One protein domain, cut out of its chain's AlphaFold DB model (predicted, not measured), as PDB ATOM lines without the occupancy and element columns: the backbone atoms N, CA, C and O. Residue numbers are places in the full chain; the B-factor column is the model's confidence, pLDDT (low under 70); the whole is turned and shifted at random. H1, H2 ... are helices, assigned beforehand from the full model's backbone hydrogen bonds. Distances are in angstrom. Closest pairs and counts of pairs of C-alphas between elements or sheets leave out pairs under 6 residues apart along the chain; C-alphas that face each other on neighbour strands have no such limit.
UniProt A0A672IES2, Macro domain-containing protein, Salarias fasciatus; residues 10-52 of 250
ATOM      1  N   SER A  10     119.281  98.141  73.213       79.69
ATOM      2  CA  SER A  10     117.999  98.813  73.432       79.69
ATOM      3  C   SER A  10     118.069  99.776  74.615       79.69
ATOM      4  O   SER A  10     118.798  99.536  75.581       79.69
ATOM      5  N   GLY A  11     117.280 100.850  74.564       78.25
ATOM      6  CA  GLY A  11     117.113 101.771  75.690       78.25
ATOM      7  C   GLY A  11     118.405 102.518  76.071       78.25
ATOM      8  O   GLY A  11     119.118 102.984  75.180       78.25
ATOM      9  N   PRO A  12     118.736 102.649  77.374       75.81
ATOM     10  CA  PRO A  12     119.877 103.448  77.847       75.81
ATOM     11  C   PRO A  12     121.228 103.067  77.228       75.81
ATOM     12  O   PRO A  12     122.101 103.920  77.076       75.81
ATOM     13  N   SER A  13     121.397 101.804  76.831       75.88
ATOM     14  CA  SER A  13     122.624 101.287  76.220       75.88
ATOM     15  C   SER A  13     122.939 101.956  74.879       75.88
ATOM     16  O   SER A  13     124.103 102.234  74.598       75.88
ATOM     17  N   VAL A  14     121.918 102.289  74.080       81.25
ATOM     18  CA  VAL A  14     122.088 102.990  72.791       81.25
ATOM     19  C   VAL A  14     122.653 104.393  73.015       81.25
ATOM     20  O   VAL A  14     123.551 104.828  72.299       81.25
ATOM     21  N   HIS A  15     122.188 105.072  74.068       77.12
ATOM     22  CA  HIS A  15     122.635 106.420  74.432       77.12
ATOM     23  C   HIS A  15     124.080 106.467  74.943       77.12
ATOM     24  O   HIS A  15     124.779 107.467  74.792       77.12
ATOM     25  N   VAL A  16     124.547 105.385  75.567       76.38
ATOM     26  CA  VAL A  16     125.945 105.261  76.000       76.38
ATOM     27  C   VAL A  16     126.860 105.073  74.788       76.38
ATOM     28  O   VAL A  16     127.887 105.748  74.691       76.38
ATOM     29  N   VAL A  17     126.461 104.224  73.834       83.81
ATOM     30  CA  VAL A  17     127.221 103.984  72.596       83.81
ATOM     31  C   VAL A  17     127.251 105.216  71.689       83.81
ATOM     32  O   VAL A  17     128.300 105.521  71.122       83.81
ATOM     33  N   SER A  18     126.147 105.962  71.587       81.69
ATOM     34  CA  SER A  18     126.050 107.134  70.702       81.69
ATOM     35  C   SER A  18     126.974 108.291  71.094       81.69
ATOM     36  O   SER A  18     127.335 109.101  70.240       81.69
ATOM     37  N   ARG A  19     127.380 108.370  72.368       81.88
ATOM     38  CA  ARG A  19     128.236 109.449  72.883       81.88
ATOM     39  C   ARG A  19     129.723 109.231  72.628       81.88
ATOM     40  O   ARG A  19     130.407 110.191  72.301       81.88
ATOM     41  N   ASN A  20     130.230 108.007  72.798       81.19
ATOM     42  CA  ASN A  20     131.673 107.725  72.733       81.19
ATOM     43  C   ASN A  20     131.970 106.357  72.085       81.19
ATOM     44  O   ASN A  20     132.523 105.464  72.735       81.19
ATOM     45  N   PRO A  21     131.632 106.156  70.799       81.06
ATOM     46  CA  PRO A  21     131.757 104.849  70.149       81.06
ATOM     47  C   PRO A  21     133.207 104.360  70.062       81.06
ATOM     48  O   PRO A  21     133.469 103.185  70.288       81.06
ATOM     49  N   ALA A  22     134.164 105.247  69.771       79.06
ATOM     50  CA  ALA A  22     135.573 104.874  69.640       79.06
ATOM     51  C   ALA A  22     136.181 104.408  70.974       79.06
ATOM     52  O   ALA A  22     136.890 103.406  71.012       79.06
ATOM     53  N   GLU A  23     135.853 105.096  72.069       78.81
ATOM     54  CA  GLU A  23     136.351 104.765  73.408       78.81
ATOM     55  C   GLU A  23     135.773 103.437  73.906       78.81
ATOM     56  O   GLU A  23     136.498 102.602  74.443       78.81
ATOM     57  N   LEU A  24     134.484 103.187  73.659       85.56
ATOM     58  CA  LEU A  24     133.862 101.904  73.986       85.56
ATOM     59  C   LEU A  24     134.494 100.738  73.222       85.56
ATOM     60  O   LEU A  24     134.735  99.695  73.828       85.56
ATOM     61  N   ARG A  25     134.813 100.907  71.930       86.38
ATOM     62  CA  ARG A  25     135.535  99.877  71.160       86.38
ATOM     63  C   ARG A  25     136.903  99.586  71.767       86.38
ATOM     64  O   ARG A  25     137.251  98.425  71.943       86.38
ATOM     65  N   GLU A  26     137.644 100.631  72.130       80.12
ATOM     66  CA  GLU A  26     138.970 100.497  72.738       80.12
ATOM     67  C   GLU A  26     138.906  99.803  74.109       80.12
ATOM     68  O   GLU A  26     139.705  98.912  74.388       80.12
ATOM     69  N   ILE A  27     137.928 100.150  74.953       80.56
ATOM     70  CA  ILE A  27     137.722  99.495  76.251       80.56
ATOM     71  C   ILE A  27     137.376  98.016  76.065       80.56
ATOM     72  O   ILE A  27     137.929  97.178  76.776       80.56
ATOM     73  N   ILE A  28     136.475  97.685  75.134       82.31
ATOM     74  CA  ILE A  28     136.071  96.294  74.888       82.31
ATOM     75  C   ILE A  28     137.263  95.473  74.379       82.31
ATOM     76  O   ILE A  28     137.501  94.373  74.884       82.31
ATOM     77  N   LEU A  29     138.070  96.042  73.478       79.12
ATOM     78  CA  LEU A  29     139.288  95.407  72.980       79.12
ATOM     79  C   LEU A  29     140.317  95.202  74.096       79.12
ATOM     80  O   LEU A  29     140.789  94.089  74.301       79.12
ATOM     81  N   ASN A  30     140.636  96.245  74.859       71.38
ATOM     82  CA  ASN A  30     141.679  96.174  75.881       71.38
ATOM     83  C   ASN A  30     141.282  95.299  77.073       71.38
ATOM     84  O   ASN A  30     142.135  94.652  77.677       71.38
ATOM     85  N   ARG A  31     139.999  95.297  77.448       73.94
ATOM     86  CA  ARG A  31     139.521  94.587  78.638       73.94
ATOM     87  C   ARG A  31     139.141  93.139  78.360       73.94
ATOM     88  O   ARG A  31     139.320  92.304  79.243       73.94
ATOM     89  N   PHE A  32     138.592  92.855  77.181       78.75
ATOM     90  CA  PHE A  32     138.040  91.538  76.853       78.75
ATOM     91  C   PHE A  32     138.704  90.885  75.636       78.75
ATOM     92  O   PHE A  32     138.409  89.730  75.346       78.75
ATOM     93  N   GLY A  33     139.598  91.583  74.928       78.38
ATOM     94  CA  GLY A  33     140.226  91.072  73.706       78.38
ATOM     95  C   GLY A  33     139.261  90.970  72.525       78.38
ATOM     96  O   GLY A  33     139.554  90.266  71.563       78.38
ATOM     97  N   CYS A  34     138.100  91.630  72.596       81.12
ATOM     98  CA  CYS A  34     137.055  91.538  71.582       81.12
ATOM     99  C   CYS A  34     137.026  92.790  70.706       81.12
ATOM    100  O   CYS A  34     137.041  93.914  71.207       81.12
ATOM    101  N   GLU A  35     136.900  92.607  69.396       83.31
ATOM    102  CA  GLU A  35     136.636  93.712  68.483       83.31
ATOM    103  C   GLU A  35     135.126  93.972  68.405       83.31
ATOM    104  O   GLU A  35     134.343  93.090  68.053       83.31
ATOM    105  N   ALA A  36     134.705  95.187  68.763       84.94
ATOM    106  CA  ALA A  36     133.303  95.587  68.738       84.94
ATOM    107  C   ALA A  36     133.018  96.523  67.560       84.94
ATOM    108  O   ALA A  36     133.715  97.515  67.339       84.94
ATOM    109  N   THR A  37     131.933  96.250  66.842       84.31
ATOM    110  CA  THR A  37     131.364  97.147  65.832       84.31
ATOM    111  C   THR A  37     129.974  97.582  66.287       84.31
ATOM    112  O   THR A  37     129.241  96.817  66.907       84.31
ATOM    113  N   PHE A  38     129.640  98.849  66.042       84.69
ATOM    114  CA  PHE A  38     128.344  99.424  66.404       84.69
ATOM    115  C   PHE A  38     127.662  99.865  65.114       84.69
ATOM    116  O   PHE A  38     128.148 100.790  64.461       84.69
ATOM    117  N   GLU A  39     126.587  99.180  64.745       79.56
ATOM    118  CA  GLU A  39     125.787  99.446  63.549       79.56
ATOM    119  C   GLU A  39     124.465 100.121  63.961       79.56
ATOM    120  O   GLU A  39     123.915  99.814  65.017       79.56
ATOM    121  N   GLY A  40     123.964 101.064  63.156       74.06
ATOM    122  CA  GLY A  40     122.649 101.691  63.373       74.06
ATOM    123  C   GLY A  40     122.551 102.716  64.516       74.06
ATOM    124  O   GLY A  40     121.444 103.017  64.953       74.06
ATOM    125  N   VAL A  41     123.671 103.260  65.010       73.88
ATOM    126  CA  VAL A  41     123.687 104.299  66.060       73.88
ATOM    127  C   VAL A  41     124.109 105.649  65.469       73.88
ATOM    128  O   VAL A  41     125.208 105.763  64.931       73.88
ATOM    129  N   GLU A  42     123.271 106.684  65.595       70.25
ATOM    130  CA  GLU A  42     123.634 108.065  65.236       70.25
ATOM    131  C   GLU A  42     124.564 108.674  66.297       70.25
ATOM    132  O   GLU A  42     124.230 108.732  67.483       70.25
ATOM    133  N   PHE A  43     125.755 109.122  65.887       72.31
ATOM    134  CA  PHE A  43     126.777 109.621  66.808       72.31
ATOM    135  C   PHE A  43     126.626 111.122  67.066       72.31
ATOM    136  O   PHE A  43     126.660 111.931  66.139       72.31
ATOM    137  N   GLN A  44     126.522 111.512  68.339       59.75
ATOM    138  CA  GLN A  44     126.486 112.926  68.710       59.75
ATOM    139  C   GLN A  44     127.915 113.469  68.804       59.75
ATOM    140  O   GLN A  44     128.656 113.176  69.741       59.75
ATOM    141  N   GLY A  45     128.303 114.270  67.807       55.53
ATOM    142  CA  GLY A  45     129.595 114.950  67.735       55.53
ATOM    143  C   GLY A  45     129.772 115.973  68.857       55.53
ATOM    144  O   GLY A  45     129.449 117.145  68.703       55.53
ATOM    145  N   GLY A  46     130.314 115.528  69.988       48.22
ATOM    146  CA  GLY A  46     130.730 116.373  71.102       48.22
ATOM    147  C   GLY A  46     132.161 116.044  71.493       48.22
ATOM    148  O   GLY A  46     132.389 115.273  72.420       48.22
ATOM    149  N   SER A  47     133.131 116.624  70.785       43.03
ATOM    150  CA  SER A  47     134.556 116.476  71.093       43.03
ATOM    151  C   SER A  47     134.886 117.171  72.421       43.03
ATOM    152  O   SER A  47     135.318 118.322  72.463       43.03
ATOM    153  N   LYS A  48     134.658 116.484  73.543       43.00
ATOM    154  CA  LYS A  48     135.417 116.724  74.770       43.00
ATOM    155  C   LYS A  48     136.609 115.792  74.708       43.00
ATOM    156  O   LYS A  48     136.497 114.616  75.038       43.00
ATOM    157  N   THR A  49     137.740 116.320  74.262       34.69
ATOM    158  CA  THR A  49     139.025 115.622  74.244       34.69
ATOM    159  C   THR A  49     139.417 115.236  75.673       34.69
ATOM    160  O   THR A  49     140.139 115.960  76.361       34.69
ATOM    161  N   LEU A  50     138.936 114.086  76.147       44.53
ATOM    162  CA  LEU A  50     139.553 113.355  77.242       44.53
ATOM    163  C   LEU A  50     140.969 113.034  76.768       44.53
ATOM    164  O   LEU A  50     141.169 112.334  75.776       44.53
ATOM    165  N   LYS A  51     141.967 113.649  77.411       39.78
ATOM    166  CA  LYS A  51     143.381 113.419  77.108       39.78
ATOM    167  C   LYS A  51     143.627 111.910  77.143       39.78
ATOM    168  O   LYS A  51     143.588 111.331  78.226       39.78
ATOM    169  N   LYS A  52     143.894 111.298  75.980       40.84
ATOM    170  CA  LYS A  52     144.395 109.920  75.862       40.84
ATOM    171  C   LYS A  52     145.446 109.706  76.954       40.84
ATOM    172  O   LYS A  52     146.510 110.332  76.909       40.84
TER     173      LYS A  52
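Overview. This is residues 10 to 52 of the 250 residues of the protein "Macro domain-containing protein" of Salarias fasciatus (UniProt A0A672IES2). Two helices, H1 and then the longer H2, meet near their ends in an L, and a long tail with no named element, residues 33 to 52, folds back from the far end of H2 past H1 and then swings away in a wide loop. The printed part has 43 residues, 20 of them in the two named helices, under half; there is no named strand, and the class is all helix. It is only just compact, close to loose, with a radius of gyration of the C-alphas of 10.9 A and spans of 28 by 25 by 15 A.

Along the chain. H1, residues 12 to 19, begins at C-alpha 12 (119.877, 103.448, 77.847) and is 11.4 A long from first to last C-alpha. H2, residues 21 to 32, is 16.2 A long and ends at C-alpha 32 (138.040, 91.538, 76.853).

Arrangement. H1 and H2 are close but not clearly touching; their closest C-alphas, Val 17 and Leu 24, are 7.1 A apart. They run opposite ways at a steep tilt of 68 degrees, only just short of about perpendicular. Every O i to N i+4 pair is within hydrogen-bond range in H2, and 3 of 4 in H1.

Size, cuts and confidence. The farthest C-alphas, Ser 10 and Lys 51, are 29.5 A apart. The printed part has no cut, and the link from H1 to H2 is tight. Residues 44 to 52 have pLDDT under 70.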